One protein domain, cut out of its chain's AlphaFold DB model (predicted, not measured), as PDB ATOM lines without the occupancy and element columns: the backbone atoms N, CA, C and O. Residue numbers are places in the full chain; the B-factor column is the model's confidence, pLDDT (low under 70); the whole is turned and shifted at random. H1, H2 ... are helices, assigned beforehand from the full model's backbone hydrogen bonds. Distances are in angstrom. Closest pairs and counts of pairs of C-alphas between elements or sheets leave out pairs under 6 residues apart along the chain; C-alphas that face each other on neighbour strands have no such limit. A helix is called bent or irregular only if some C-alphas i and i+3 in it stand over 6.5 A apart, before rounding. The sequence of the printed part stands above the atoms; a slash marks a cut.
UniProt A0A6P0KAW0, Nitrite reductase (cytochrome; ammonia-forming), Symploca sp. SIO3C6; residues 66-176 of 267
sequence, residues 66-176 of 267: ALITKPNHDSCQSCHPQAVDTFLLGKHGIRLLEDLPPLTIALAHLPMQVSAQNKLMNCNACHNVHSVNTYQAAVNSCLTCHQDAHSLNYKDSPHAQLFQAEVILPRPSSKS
ATOM      1  N   ALA A  66      -6.116  27.263  46.369       94.88
ATOM      2  CA  ALA A  66      -5.878  26.248  47.386       94.88
ATOM      3  C   ALA A  66      -4.462  25.660  47.283       94.88
ATOM      4  O   ALA A  66      -3.905  25.552  46.187       94.88
ATOM      5  N   LEU A  67      -3.912  25.246  48.427       93.69
ATOM      6  CA  LEU A  67      -2.623  24.565  48.510       93.69
ATOM      7  C   LEU A  67      -2.711  23.158  47.896       93.69
ATOM      8  O   LEU A  67      -3.549  22.345  48.284       93.69
ATOM      9  N   ILE A  68      -1.792  22.857  46.989       92.88
ATOM     10  CA  ILE A  68      -1.532  21.538  46.422       92.88
ATOM     11  C   ILE A  68      -0.289  21.000  47.122       92.88
ATOM     12  O   ILE A  68       0.818  21.467  46.882       92.88
ATOM     13  N   THR A  69      -0.442  20.017  48.003       88.62
ATOM     14  CA  THR A  69       0.694  19.486  48.781       88.62
ATOM     15  C   THR A  69       1.638  18.622  47.946       88.62
ATOM     16  O   THR A  69       2.833  18.578  48.219       88.62
ATOM     17  N   LYS A  70       1.117  17.958  46.909       88.75
ATOM     18  CA  LYS A  70       1.885  17.125  45.976       88.75
ATOM     19  C   LYS A  70       1.513  17.493  44.538       88.75
ATOM     20  O   LYS A  70       0.537  16.946  44.022       88.75
ATOM     21  N   PRO A  71       2.241  18.433  43.913       92.00
ATOM     22  CA  PRO A  71       2.045  18.767  42.510       92.00
ATOM     23  C   PRO A  71       2.227  17.534  41.618       92.00
ATOM     24  O   PRO A  71       3.032  16.647  41.918       92.00
ATOM     25  N   ASN A  72       1.460  17.470  40.534       91.19
ATOM     26  CA  ASN A  72       1.595  16.451  39.500       91.19
ATOM     27  C   ASN A  72       2.450  16.980  38.331       91.19
ATOM     28  O   ASN A  72       2.949  18.107  38.362       91.19
ATOM     29  N   HIS A  73       2.629  16.152  37.301       93.62
ATOM     30  CA  HIS A  73       3.455  16.487  36.141       93.62
ATOM     31  C   HIS A  73       2.918  17.685  35.334       93.62
ATOM     32  O   HIS A  73       3.721  18.407  34.743       93.62
ATOM     33  N   ASP A  74       1.612  17.979  35.389       91.69
ATOM     34  CA  ASP A  74       1.015  19.157  34.735       91.69
ATOM     35  C   ASP A  74       1.641  20.467  35.223       91.69
ATOM     36  O   ASP A  74       1.845  21.401  34.449       91.69
ATOM     37  N   SER A  75       2.005  20.524  36.510       92.50
ATOM     38  CA  SER A  75       2.671  21.696  37.094       92.50
ATOM     39  C   SER A  75       4.072  21.914  36.511       92.50
ATOM     40  O   SER A  75       4.587  23.027  36.543       92.50
ATOM     41  N   CYS A  76       4.689  20.856  35.982       94.25
ATOM     42  CA  CYS A  76       6.009  20.881  35.363       94.25
ATOM     43  C   CYS A  76       5.927  21.160  33.855       94.25
ATOM     44  O   CYS A  76       6.804  21.831  33.313       94.25
ATOM     45  N   GLN A  77       4.884  20.660  33.181       94.88
ATOM     46  CA  GLN A  77       4.717  20.703  31.722       94.88
ATOM     47  C   GLN A  77       4.765  22.128  31.157       94.88
ATOM     48  O   GLN A  77       5.292  22.335  30.068       94.88
ATOM     49  N   SER A  78       4.248  23.115  31.892       90.31
ATOM     50  CA  SER A  78       4.197  24.513  31.445       90.31
ATOM     51  C   SER A  78       5.576  25.112  31.143       90.31
ATOM     52  O   SER A  78       5.686  25.959  30.259       90.31
ATOM     53  N   CYS A  79       6.623  24.651  31.837       92.62
ATOM     54  CA  CYS A  79       8.004  25.112  31.661       92.62
ATOM     55  C   CYS A  79       8.940  24.022  31.115       92.62
ATOM     56  O   CYS A  79       9.961  24.334  30.505       92.62
ATOM     57  N   HIS A  80       8.609  22.746  31.320       94.31
ATOM     58  CA  HIS A  80       9.428  21.600  30.923       94.31
ATOM     59  C   HIS A  80       8.689  20.635  29.985       94.31
ATOM     60  O   HIS A  80       8.662  19.432  30.265       94.31
ATOM     61  N   PRO A  81       8.115  21.112  28.863       94.62
ATOM     62  CA  PRO A  81       7.235  20.282  28.056       94.62
ATOM     63  C   PRO A  81       7.950  19.048  27.503       94.62
ATOM     64  O   PRO A  81       7.492  17.937  27.717       94.62
ATOM     65  N   GLN A  82       9.159  19.188  26.948       95.50
ATOM     66  CA  GLN A  82       9.888  18.039  26.393       95.50
ATOM     67  C   GLN A  82      10.267  16.991  27.451       95.50
ATOM     68  O   GLN A  82      10.297  15.794  27.157       95.50
ATOM     69  N   ALA A  83      10.578  17.416  28.680       96.00
ATOM     70  CA  ALA A  83      10.912  16.481  29.752       96.00
ATOM     71  C   ALA A  83       9.679  15.681  30.180       96.00
ATOM     72  O   ALA A  83       9.763  14.466  30.341       96.00
ATOM     73  N   VAL A  84       8.532  16.346  30.320       97.31
ATOM     74  CA  VAL A  84       7.289  15.673  30.689       97.31
ATOM     75  C   VAL A  84       6.775  14.810  29.535       97.31
ATOM     76  O   VAL A  84       6.520  13.630  29.760       97.31
ATOM     77  N   ASP A  85       6.758  15.314  28.299       96.62
ATOM     78  CA  ASP A  85       6.354  14.557  27.106       96.62
ATOM     79  C   ASP A  85       7.152  13.253  26.988       96.62
ATOM     80  O   ASP A  85       6.596  12.164  26.853       96.62
ATOM     81  N   THR A  86       8.482  13.329  27.100       97.56
ATOM     82  CA  THR A  86       9.321  12.128  27.015       97.56
ATOM     83  C   THR A  86       9.156  11.201  28.219       97.56
ATOM     84  O   THR A  86       9.145   9.983  28.042       97.56
ATOM     85  N   PHE A  87       8.978  11.734  29.430       98.19
ATOM     86  CA  PHE A  87       8.690  10.928  30.620       98.19
ATOM     87  C   PHE A  87       7.398  10.119  30.461       98.19
ATOM     88  O   PHE A  87       7.392   8.913  30.728       98.19
ATOM     89  N   LEU A  88       6.332  10.761  29.977       97.94
ATOM     90  CA  LEU A  88       5.030  10.146  29.729       97.94
ATOM     91  C   LEU A  88       5.103   9.022  28.686       97.94
ATOM     92  O   LEU A  88       4.363   8.054  28.783       97.94
ATOM     93  N   LEU A  89       6.049   9.074  27.747       97.12
ATOM     94  CA  LEU A  89       6.268   8.005  26.764       97.12
ATOM     95  C   LEU A  89       7.103   6.824  27.293       97.12
ATOM     96  O   LEU A  89       7.269   5.819  26.594       97.12
ATOM     97  N   GLY A  90       7.687   6.932  28.489       96.38
ATOM     98  CA  GLY A  90       8.457   5.861  29.124       96.38
ATOM     99  C   GLY A  90       7.613   4.992  30.048       96.38
ATOM    100  O   GLY A  90       6.583   5.423  30.557       96.38
ATOM    101  N   LYS A  91       8.073   3.771  30.360       95.88
ATOM    102  CA  LYS A  91       7.354   2.883  31.303       95.88
ATOM    103  C   LYS A  91       7.108   3.510  32.679       95.88
ATOM    104  O   LYS A  91       6.172   3.114  33.364       95.88
ATOM    105  N   HIS A  92       7.949   4.454  33.091       96.38
ATOM    106  CA  HIS A  92       7.786   5.180  34.349       96.38
ATOM    107  C   HIS A  92       6.622   6.181  34.334       96.38
ATOM    108  O   HIS A  92       5.989   6.363  35.373       96.38
ATOM    109  N   GLY A  93       6.328   6.797  33.184       96.69
ATOM    110  CA  GLY A  93       5.296   7.826  33.049       96.69
ATOM    111  C   GLY A  93       4.040   7.390  32.297       96.69
ATOM    112  O   GLY A  93       3.005   8.014  32.488       96.69
ATOM    113  N   ILE A  94       4.074   6.300  31.522       96.62
ATOM    114  CA  ILE A  94       2.989   5.916  30.596       96.62
ATOM    115  C   ILE A  94       1.626   5.751  31.256       96.62
ATOM    116  O   ILE A  94       0.606   6.066  30.665       96.62
ATOM    117  N   ARG A  95       1.583   5.331  32.523       96.88
ATOM    118  CA  ARG A  95       0.318   5.248  33.261       96.88
ATOM    119  C   ARG A  95      -0.361   6.611  33.391       96.88
ATOM    120  O   ARG A  95      -1.570   6.681  33.271       96.88
ATOM    121  N   LEU A  96       0.417   7.668  33.610       96.12
ATOM    122  CA  LEU A  96      -0.102   9.028  33.718       96.12
ATOM    123  C   LEU A  96      -0.591   9.560  32.369       96.12
ATOM    124  O   LEU A  96      -1.540  10.330  32.361       96.12
ATOM    125  N   LEU A  97       0.018   9.128  31.258       96.38
ATOM    126  CA  LEU A  97      -0.456   9.465  29.912       96.38
ATOM    127  C   LEU A  97      -1.840   8.865  29.628       96.38
ATOM    128  O   LEU A  97      -2.643   9.471  28.935       96.38
ATOM    129  N   GLU A  98      -2.106   7.685  30.187       97.06
ATOM    130  CA  GLU A  98      -3.366   6.948  30.042       97.06
ATOM    131  C   GLU A  98      -4.387   7.282  31.151       97.06
ATOM    132  O   GLU A  98      -5.275   6.479  31.437       97.06
ATOM    133  N   ASP A  99      -4.230   8.419  31.842       95.38
ATOM    134  CA  ASP A  99      -5.091   8.852  32.955       95.38
ATOM    135  C   ASP A  99      -5.217   7.826  34.107       95.38
ATOM    136  O   ASP A  99      -6.177   7.816  34.884       95.38
ATOM    137  N   LEU A 100      -4.218   6.953  34.263       96.06
ATOM    138  CA  LEU A 100      -4.133   5.986  35.353       96.06
ATOM    139  C   LEU A 100      -3.304   6.537  36.524       96.06
ATOM    140  O   LEU A 100      -2.414   7.375  36.345       96.06
ATOM    141  N   PRO A 101      -3.498   6.006  37.749       94.75
ATOM    142  CA  PRO A 101      -2.643   6.348  38.879       94.75
ATOM    143  C   PRO A 101      -1.153   6.088  38.581       94.75
ATOM    144  O   PRO A 101      -0.850   5.094  37.900       94.75
ATOM    145  N   PRO A 102      -0.228   6.910  39.129       95.19
ATOM    146  CA  PRO A 102       1.207   6.753  38.912       95.19
ATOM    147  C   PRO A 102       1.687   5.327  39.192       95.19
ATOM    148  O   PRO A 102       1.144   4.636  40.057       95.19
ATOM    149  N   LEU A 103       2.734   4.893  38.486       95.56
ATOM    150  CA  LEU A 103       3.354   3.595  38.742       95.56
ATOM    151  C   LEU A 103       3.848   3.531  40.194       95.56
ATOM    152  O   LEU A 103       4.613   4.392  40.630       95.56
ATOM    153  N   THR A 104       3.441   2.497  40.923       96.31
ATOM    154  CA  THR A 104       4.096   2.089  42.168       96.31
ATOM    155  C   THR A 104       5.100   0.987  41.871       96.31
ATOM    156  O   THR A 104       4.937   0.214  40.925       96.31
ATOM    157  N   ILE A 105       6.136   0.879  42.699       95.06
ATOM    158  CA  ILE A 105       7.146  -0.176  42.548       95.06
ATOM    159  C   ILE A 105       6.529  -1.575  42.704       95.06
ATOM    160  O   ILE A 105       6.967  -2.502  42.031       95.06
ATOM    161  N   ALA A 106       5.461  -1.713  43.495       95.44
ATOM    162  CA  ALA A 106       4.709  -2.961  43.639       95.44
ATOM    163  C   ALA A 106       4.105  -3.507  42.332       95.44
ATOM    164  O   ALA A 106       3.854  -4.703  42.223       95.44
ATOM    165  N   LEU A 107       3.876  -2.649  41.334       95.50
ATOM    166  CA  LEU A 107       3.365  -3.054  40.021       95.50
ATOM    167  C   LEU A 107       4.480  -3.457  39.045       95.50
ATOM    168  O   LEU A 107       4.196  -3.842  37.910       95.50
ATOM    169  N   ALA A 108       5.749  -3.318  39.427       92.56
ATOM    170  CA  ALA A 108       6.858  -3.616  38.538       92.56
ATOM    171  C   ALA A 108       7.111  -5.129  38.435       92.56
ATOM    172  O   ALA A 108       7.126  -5.847  39.428       92.56
ATOM    173  N   HIS A 109       7.385  -5.608  37.220       91.75
ATOM    174  CA  HIS A 109       7.701  -7.017  36.942       91.75
ATOM    175  C   HIS A 109       9.216  -7.296  36.914       91.75
ATOM    176  O   HIS A 109       9.685  -8.138  36.151       91.75
ATOM    177  N   LEU A 110       9.999  -6.541  37.683       92.81
ATOM    178  CA  LEU A 110      11.448  -6.724  37.822       92.81
ATOM    179  C   LEU A 110      11.791  -6.917  39.305       92.81
ATOM    180  O   LEU A 110      10.992  -6.533  40.158       92.81
ATOM    181  N   PRO A 111      12.970  -7.469  39.636       96.75
ATOM    182  CA  PRO A 111      13.469  -7.449  41.005       96.75
ATOM    183  C   PRO A 111      13.591  -6.007  41.523       96.75
ATOM    184  O   PRO A 111      14.347  -5.199  40.978       96.75
ATOM    185  N   MET A 112      12.832  -5.693  42.574       97.44
ATOM    186  CA  MET A 112      12.760  -4.359  43.168       97.44
ATOM    187  C   MET A 112      12.985  -4.399  44.679       97.44
ATOM    188  O   MET A 112      12.682  -5.384  45.349       97.44
ATOM    189  N   GLN A 113      13.446  -3.278  45.225       97.50
ATOM    190  CA  GLN A 113      13.599  -3.043  46.655       97.50
ATOM    191  C   GLN A 113      12.247  -3.152  47.376       97.50
ATOM    192  O   GLN A 113      11.300  -2.416  47.083       97.50
ATOM    193  N   VAL A 114      12.164  -4.033  48.375       94.81
ATOM    194  CA  VAL A 114      10.940  -4.255  49.170       94.81
ATOM    195  C   VAL A 114      10.530  -3.000  49.948       94.81
ATOM    196  O   VAL A 114       9.347  -2.696  50.069       94.81
ATOM    197  N   SER A 115      11.493  -2.208  50.419       96.25
ATOM    198  CA  SER A 115      11.222  -0.946  51.122       96.25
ATOM    199  C   SER A 115      10.601   0.135  50.226       96.25
ATOM    200  O   SER A 115      10.029   1.097  50.737       96.25
ATOM    201  N   ALA A 116      10.671  -0.016  48.899       96.00
ATOM    202  CA  ALA A 116      10.198   0.973  47.934       96.00
ATOM    203  C   ALA A 116       8.815   0.659  47.339       96.00
ATOM    204  O   ALA A 116       8.347   1.423  46.501       96.00
ATOM    205  N   GLN A 117       8.136  -0.414  47.763       95.50
ATOM    206  CA  GLN A 117       6.888  -0.922  47.156       95.50
ATOM    207  C   GLN A 117       5.814   0.160  46.927       95.50
ATOM    208  O   GLN A 117       5.194   0.207  45.864       95.50
ATOM    209  N   ASN A 118       5.661   1.080  47.885       94.81
ATOM    210  CA  ASN A 118       4.671   2.162  47.843       94.81
ATOM    211  C   ASN A 118       5.190   3.469  47.215       94.81
ATOM    212  O   ASN A 118       4.462   4.464  47.174       94.81
ATOM    213  N   LYS A 119       6.445   3.513  46.755       94.75
ATOM    214  CA  LYS A 119       7.020   4.709  46.130       94.75
ATOM    215  C   LYS A 119       6.342   4.948  44.784       94.75
ATOM    216  O   LYS A 119       6.288   4.060  43.937       94.75
ATOM    217  N   LEU A 120       5.828   6.163  44.610       94.44
ATOM    218  CA  LEU A 120       5.180   6.611  43.382       94.44
ATOM    219  C   LEU A 120       6.222   7.137  42.401       94.44
ATOM    220  O   LEU A 120       7.086   7.934  42.773       94.44
ATOM    221  N   MET A 121       6.100   6.735  41.143       94.75
ATOM    222  CA  MET A 121       6.907   7.264  40.059       94.75
ATOM    223  C   MET A 121       6.323   8.591  39.564       94.75
ATOM    224  O   MET A 121       5.232   8.639  39.002       94.75
ATOM    225  N   ASN A 122       7.046   9.679  39.814       93.00
ATOM    226  CA  ASN A 122       6.724  11.043  39.395       93.00
ATOM    227  C   ASN A 122       8.027  11.847  39.232       93.00
ATOM    228  O   ASN A 122       9.116  11.320  39.461       93.00
ATOM    229  N   CYS A 123       7.930  13.131  38.881       93.56
ATOM    230  CA  CYS A 123       9.102  13.982  38.646       93.56
ATOM    231  C   CYS A 123      10.035  14.125  39.866       93.56
ATOM    232  O   CYS A 123      11.221  14.370  39.693       93.56
ATOM    233  N   ASN A 124       9.542  13.919  41.091       92.88
ATOM    234  CA  ASN A 124      10.343  13.987  42.317       92.88
ATOM    235  C   ASN A 124      10.881  12.611  42.771       92.88
ATOM    236  O   ASN A 124      11.472  12.488  43.843       92.88
ATOM    237  N   ALA A 125      10.658  11.543  41.995       94.88
ATOM    238  CA  ALA A 125      11.108  10.197  42.358       94.88
ATOM    239  C   ALA A 125      12.622  10.001  42.167       94.88
ATOM    240  O   ALA A 125      13.224   9.190  42.883       94.88
ATOM    241  N   CYS A 126      13.211  10.736  41.214       95.88
ATOM    242  CA  CYS A 126      14.610  10.609  40.804       95.88
ATOM    243  C   CYS A 126      15.489  11.772  41.278       95.88
ATOM    244  O   CYS A 126      16.594  11.537  41.759       95.88
ATOM    245  N   HIS A 127      15.022  13.013  41.155       94.69
ATOM    246  CA  HIS A 127      15.740  14.208  41.599       94.69
ATOM    247  C   HIS A 127      14.846  15.038  42.516       94.69
ATOM    248  O   HIS A 127      13.628  15.039  42.356       94.69
ATOM    249  N   ASN A 128      15.448  15.768  43.455       92.81
ATOM    250  CA  ASN A 128      14.699  16.697  44.290       92.81
ATOM    251  C   ASN A 128      14.358  17.947  43.472       92.81
ATOM    252  O   ASN A 128      15.255  18.675  43.059       92.81
ATOM    253  N   VAL A 129      13.070  18.206  43.252       91.94
ATOM    254  CA  VAL A 129      12.591  19.355  42.457       91.94
ATOM    255  C   VAL A 129      12.917  20.721  43.073       91.94
ATOM    256  O   VAL A 129      12.890  21.734  42.373       91.94
ATOM    257  N   HIS A 130      13.253  20.758  44.365       94.50
ATOM    258  CA  HIS A 130      13.707  21.967  45.048       94.50
ATOM    259  C   HIS A 130      15.222  22.167  44.959       94.50
ATOM    260  O   HIS A 130      15.699  23.180  45.433       94.50
ATOM    261  N   SER A 131      15.995  21.247  44.375       91.81
ATOM    262  CA  SER A 131      17.456  21.345  44.294       91.81
ATOM    263  C   SER A 131      17.942  21.355  42.847       91.81
ATOM    264  O   SER A 131      17.335  20.756  41.964       91.81
ATOM    265  N   VAL A 132      19.089  21.992  42.602       87.12
ATOM    266  CA  VAL A 132      19.826  21.879  41.327       87.12
ATOM    267  C   VAL A 132      20.711  20.637  41.262       87.12
ATOM    268  O   VAL A 132      21.232  20.302  40.197       87.12
ATOM    269  N   ASN A 133      20.906  19.951  42.391       91.06
ATOM    270  CA  ASN A 133      21.760  18.779  42.449       91.06
ATOM    271  C   ASN A 133      21.049  17.571  41.823       91.06
ATOM    272  O   ASN A 133      20.091  17.020  42.367       91.06
ATOM    273  N   THR A 134      21.565  17.137  40.678       91.25
ATOM    274  CA  THR A 134      21.082  15.971  39.926       91.25
ATOM    275  C   THR A 134      22.038  14.787  40.016       91.25
ATOM    276  O   THR A 134      21.754  13.732  39.454       91.25
ATOM    277  N   TYR A 135      23.139  14.914  40.761       92.00
ATOM    278  CA  TYR A 135      24.104  13.837  40.974       92.00
ATOM    279  C   TYR A 135      23.433  12.585  41.545       92.00
ATOM    280  O   TYR A 135      23.627  11.482  41.041       92.00
ATOM    281  N   GLN A 136      22.546  12.761  42.529       92.12
ATOM    282  CA  GLN A 136      21.781  11.662  43.121       92.12
ATOM    283  C   GLN A 136      20.918  10.922  42.080       92.12
ATOM    284  O   GLN A 136      20.818   9.694  42.112       92.12
ATOM    285  N   ALA A 137      20.343  11.654  41.123       95.50
ATOM    286  CA  ALA A 137      19.508  11.097  40.062       95.50
ATOM    287  C   ALA A 137      20.306  10.316  39.007       95.50
ATOM    288  O   ALA A 137      19.718   9.573  38.226       95.50
ATOM    289  N   ALA A 138      21.633  10.470  38.978       95.38
ATOM    290  CA  ALA A 138      22.477   9.842  37.974       95.38
ATOM    291  C   ALA A 138      22.606   8.322  38.162       95.38
ATOM    292  O   ALA A 138      22.702   7.606  37.163       95.38
ATOM    293  N   VAL A 139      22.615   7.852  39.419       96.44
ATOM    294  CA  VAL A 139      22.771   6.435  39.805       96.44
ATOM    295  C   VAL A 139      21.891   6.094  41.006       96.44
ATOM    296  O   VAL A 139      21.018   5.231  40.930       96.44
ATOM    297  N   ASN A 140      22.115   6.775  42.132       96.00
ATOM    298  CA  ASN A 140      21.621   6.336  43.436       96.00
ATOM    299  C   ASN A 140      20.095   6.251  43.495       96.00
ATOM    300  O   ASN A 140      19.560   5.274  44.014       96.00
ATOM    301  N   SER A 141      19.382   7.225  42.926       97.06
ATOM    302  CA  SER A 141      17.916   7.204  42.894       97.06
ATOM    303  C   SER A 141      17.352   5.983  42.171       97.06
ATOM    304  O   SER A 141      16.329   5.453  42.605       97.06
ATOM    305  N   CYS A 142      18.024   5.491  41.127       97.69
ATOM    306  CA  CYS A 142      17.634   4.267  40.428       97.69
ATOM    307  C   CYS A 142      17.730   3.059  41.372       97.69
ATOM    308  O   CYS A 142      16.778   2.288  41.493       97.69
ATOM    309  N   LEU A 143      18.839   2.953  42.109       97.56
ATOM    310  CA  LEU A 143      19.119   1.857  43.046       97.56
ATOM    311  C   LEU A 143      18.255   1.887  44.318       97.56
ATOM    312  O   LEU A 143      18.168   0.881  45.021       97.56
ATOM    313  N   THR A 144      17.554   2.997  44.597       96.88
ATOM    314  CA  THR A 144      16.521   3.016  45.652       96.88
ATOM    315  C   THR A 144      15.320   2.129  45.329       96.88
ATOM    316  O   THR A 144      14.585   1.765  46.242       96.88
ATOM    317  N   CYS A 145      15.123   1.772  44.054       97.62
ATOM    318  CA  CYS A 145      14.026   0.919  43.604       97.62
ATOM    319  C   CYS A 145      14.529  -0.350  42.911       97.62
ATOM    320  O   CYS A 145      14.039  -1.429  43.219       97.62
ATOM    321  N   HIS A 146      15.493  -0.240  41.997       97.81
ATOM    322  CA  HIS A 146      15.982  -1.364  41.202       97.81
ATOM    323  C   HIS A 146      16.927  -2.265  42.000       97.81
ATOM    324  O   HIS A 146      17.885  -1.788  42.608       97.81
ATOM    325  N   GLN A 147      16.669  -3.574  41.967       97.81
ATOM    326  CA  GLN A 147      17.472  -4.600  42.646       97.81
ATOM    327  C   GLN A 147      17.789  -5.792  41.721       97.81
ATOM    328  O   GLN A 147      18.113  -6.888  42.168       97.81
ATOM    329  N   ASP A 148      17.683  -5.612  40.406       97.38
ATOM    330  CA  ASP A 148      18.091  -6.632  39.444       97.38
ATOM    331  C   ASP A 148      19.626  -6.735  39.337       97.38
ATOM    332  O   ASP A 148      20.361  -5.820  39.713       97.38
ATOM    333  N   ALA A 149      20.115  -7.862  38.810       98.12
ATOM    334  CA  ALA A 149      21.550  -8.135  38.714       98.12
ATOM    335  C   ALA A 149      22.309  -7.064  37.911       98.12
ATOM    336  O   ALA A 149      23.385  -6.649  38.332       98.12
ATOM    337  N   HIS A 150      21.742  -6.571  36.804       98.00
ATOM    338  CA  HIS A 150      22.367  -5.522  35.996       98.00
ATOM    339  C   HIS A 150      22.557  -4.239  36.808       98.00
ATOM    340  O   HIS A 150      23.652  -3.675  36.822       98.00
ATOM    341  N   SER A 151      21.515  -3.803  37.514       98.06
ATOM    342  CA  SER A 151      21.564  -2.604  38.353       98.06
ATOM    343  C   SER A 151      22.574  -2.743  39.494       98.06
ATOM    344  O   SER A 151      23.381  -1.842  39.722       98.06
ATOM    345  N   LEU A 152      22.583  -3.884  40.190       98.00
ATOM    346  CA  LEU A 152      23.483  -4.126  41.325       98.00
ATOM    347  C   LEU A 152      24.955  -4.268  40.913       98.00
ATOM    348  O   LEU A 152      25.833  -3.868  41.677       98.00
ATOM    349  N   ASN A 153      25.217  -4.779  39.709       98.56
ATOM    350  CA  ASN A 153      26.568  -4.937  39.169       98.56
ATOM    351  C   ASN A 153      27.188  -3.621  38.676       98.56
ATOM    352  O   ASN A 153      28.384  -3.591  38.401       98.56
ATOM    353  N   TYR A 154      26.425  -2.519  38.582       98.44
ATOM    354  CA  TYR A 154      26.957  -1.229  38.121       98.44
ATOM    355  C   TYR A 154      28.212  -0.816  38.890       98.44
ATOM    356  O   TYR A 154      29.203  -0.447  38.270       98.44
ATOM    357  N   LYS A 155      28.202  -0.936  40.224       96.81
ATOM    358  CA  LYS A 155      29.322  -0.533  41.094       96.81
ATOM    359  C   LYS A 155      30.645  -1.242  40.767       96.81
ATOM    360  O   LYS A 155      31.700  -0.679  41.036       96.81
ATOM    361  N   ASP A 156      30.571  -2.443  40.194       96.56
ATOM    362  CA  ASP A 156      31.719  -3.289  39.869       96.56
ATOM    363  C   ASP A 156      32.182  -3.084  38.410       96.56
ATOM    364  O   ASP A 156      33.122  -3.728  37.947       96.56
ATOM    365  N   SER A 157      31.537  -2.173  37.671       97.88
ATOM    366  CA  SER A 157      31.881  -1.846  36.287       97.88
ATOM    367  C   SER A 157      33.004  -0.799  36.187       97.88
ATOM    368  O   SER A 157      33.106   0.095  37.034       97.88
ATOM    369  N   PRO A 158      33.796  -0.809  35.096       96.75
ATOM    370  CA  PRO A 158      34.725   0.274  34.774       96.75
ATOM    371  C   PRO A 158      34.048   1.651  34.689       96.75
ATOM    372  O   PRO A 158      34.638   2.655  35.081       96.75
ATOM    373  N   HIS A 159      32.794   1.713  34.227       97.12
ATOM    374  CA  HIS A 159      32.026   2.960  34.176       97.12
ATOM    375  C   HIS A 159      31.805   3.561  35.567       97.12
ATOM    376  O   HIS A 159      32.020   4.758  35.763       97.12
ATOM    377  N   ALA A 160      31.442   2.733  36.550       96.50
ATOM    378  CA  ALA A 160      31.287   3.196  37.922       96.50
ATOM    379  C   ALA A 160      32.617   3.602  38.554       96.50
ATOM    380  O   ALA A 160      32.638   4.584  39.287       96.50
ATOM    381  N   GLN A 161      33.716   2.906  38.252       94.38
ATOM    382  CA  GLN A 161      35.049   3.290  38.735       94.38
ATOM    383  C   GLN A 161      35.438   4.687  38.237       94.38
ATOM    384  O   GLN A 161      35.899   5.513  39.022       94.38
ATOM    385  N   LEU A 162      35.186   4.984  36.957       92.50
ATOM    386  CA  LEU A 162      35.411   6.319  36.400       92.50
ATOM    387  C   LEU A 162      34.518   7.367  37.070       92.50
ATOM    388  O   LEU A 162      35.026   8.409  37.468       92.50
ATOM    389  N   PHE A 163      33.227   7.077  37.255       93.44
ATOM    390  CA  PHE A 163      32.299   7.986  37.937       93.44
ATOM    391  C   PHE A 163      32.698   8.252  39.396       93.44
ATOM    392  O   PHE A 163      32.627   9.386  39.855       93.44
ATOM    393  N   GLN A 164      33.154   7.229  40.123       91.00
ATOM    394  CA  GLN A 164      33.629   7.353  41.506       91.00
ATOM    395  C   GLN A 164      34.939   8.141  41.614       91.00
ATOM    396  O   GLN A 164      35.176   8.785  42.632       91.00
ATOM    397  N   ALA A 165      35.783   8.085  40.582       89.56
ATOM    398  CA  ALA A 165      37.020   8.853  40.512       89.56
ATOM    399  C   ALA A 165      36.792  10.333  40.153       89.56
ATOM    400  O   ALA A 165      37.724  11.135  40.253       89.56
ATOM    401  N   GLU A 166      35.584  10.721  39.728       86.75
ATOM    402  CA  GLU A 166      35.267  12.123  39.477       86.75
ATOM    403  C   GLU A 166      35.134  12.917  40.778       86.75
ATOM    404  O   GLU A 166      34.631  12.445  41.796       86.75
ATOM    405  N   VAL A 167      35.538  14.188  40.722       80.81
ATOM    406  CA  VAL A 167      35.193  15.151  41.771       80.81
ATOM    407  C   VAL A 167      33.670  15.242  41.853       80.81
ATOM    408  O   VAL A 167      32.998  15.339  40.825       80.81
ATOM    409  N   ILE A 168      33.119  15.239  43.069       77.88
ATOM    410  CA  ILE A 168      31.673  15.368  43.268       77.88
ATOM    411  C   ILE A 168      31.226  16.739  42.755       77.88
ATOM    412  O   ILE A 168      31.522  17.780  43.342       77.88
ATOM    413  N   LEU A 169      30.494  16.722  41.644       83.00
ATOM    414  CA  LEU A 169      29.878  17.887  41.023       83.00
ATOM    415  C   LEU A 169      28.352  17.835  41.226       83.00
ATOM    416  O   LEU A 169      27.784  16.744  41.279       83.00
ATOM    417  N   PRO A 170      27.640  18.981  41.238       81.12
ATOM    418  CA  PRO A 170      26.169  19.008  41.293       81.12
ATOM    419  C   PRO A 170      25.470  18.257  40.142       81.12
ATOM    420  O   PRO A 170      24.273  17.974  40.205       81.12
ATOM    421  N   ARG A 171      26.213  17.941  39.075       83.56
ATOM    422  CA  ARG A 171      25.816  17.087  37.953       83.56
ATOM    423  C   ARG A 171      27.034  16.281  37.474       83.56
ATOM    424  O   ARG A 171      28.122  16.854  37.472       83.56
ATOM    425  N   PRO A 172      26.877  15.019  37.033       84.25
ATOM    426  CA  PRO A 172      27.991  14.234  36.493       84.25
ATOM    427  C   PRO A 172      28.682  14.930  35.316       84.25
ATOM    428  O   PRO A 172      28.033  15.669  34.562       84.25
ATOM    429  N   SER A 173      29.980  14.675  35.133       86.19
ATOM    430  CA  SER A 173      30.709  15.196  33.977       86.19
ATOM    431  C   SER A 173      30.268  14.505  32.679       86.19
ATOM    432  O   SER A 173      29.650  13.440  32.688       86.19
ATOM    433  N   SER A 174      30.617  15.089  31.530       81.44
ATOM    434  CA  SER A 174      30.356  14.473  30.223       81.44
ATOM    435  C   SER A 174      31.177  13.205  29.960       81.44
ATOM    436  O   SER A 174      30.915  12.521  28.978       81.44
ATOM    437  N   LYS A 175      32.187  12.917  30.790       83.44
ATOM    438  CA  LYS A 175      33.020  11.709  30.702       83.44
ATOM    439  C   LYS A 175      32.455  10.551  31.526       83.44
ATOM    440  O   LYS A 175      32.869   9.413  31.327       83.44
ATOM    441  N   SER A 176      31.501  10.837  32.411       89.44
ATOM    442  CA  SER A 176      30.866   9.838  33.257       89.44
ATOM    443  C   SER A 176      29.749   9.091  32.554       89.44
ATOM    444  O   SER A 176      28.831   9.673  31.969       89.44
TER     445      SER A 176
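What this domain is: This is residues 66 to 176 of the 267 residues of the protein "Nitrite reductase (cytochrome; ammonia-forming)" of Symploca sp. SIO3C6 (UniProt A0A6P0KAW0). This domain has little regular structure: short helices H1, H2 and H3 group at one end, H6 and H7 lie at the other, and the looping residues 98 to 134 with H4 and H5 fill the space between. The printed part has 111 residues, 40 of them in seven named helices, H1 to H7 in order; the class is all helix. It is only just compact, close to loose, with a radius of gyration of the C-alphas of 15.5 A and spans of 46 by 31 by 24 A.

Where its parts are: H2, residues 81 to 88, begins at C-alpha 81 (7.235, 20.282, 28.056) and is 10.5 A long. H1 is residues 74 to 77, H3 94 to 97, H4 135 to 138, H5 140 to 143. H6, residues 149 to 156, is 11.3 A long and only just irregular: C-alphas 152 and 155 are 6.9 A apart. H7, residues 158 to 165, is 10.6 A long and ends at C-alpha 165 (37.020, 8.853, 40.512).

How they stand to each other: H2 touches H1 only at the corner, closest C-alphas Gln 77 and Val 84, 5.7 A. It touches H3 only at the corner, closest C-alphas Leu 88 and Ile 94, 4.8 A. H3 and H4 are apart; H4 and H5 meet only through their link. H6 is close but not clearly touching H5, closest C-alphas Ser 151 and Leu 143, 6.9 A, and H7, Tyr 154 and Ala 160, 6.2 A, at a steep tilt of 50 degrees, the same way. In H2 and H7 every O i to N i+4 pair is within hydrogen-bond range, in H6 2 of 4.

The domain as a whole: The farthest C-alphas, of Ala 66 and Pro 158, are 49.8 A apart. The link H3 to H4 is long, 37 residues. The printed part has no cut, and no printed residue is under 70 in pLDDT.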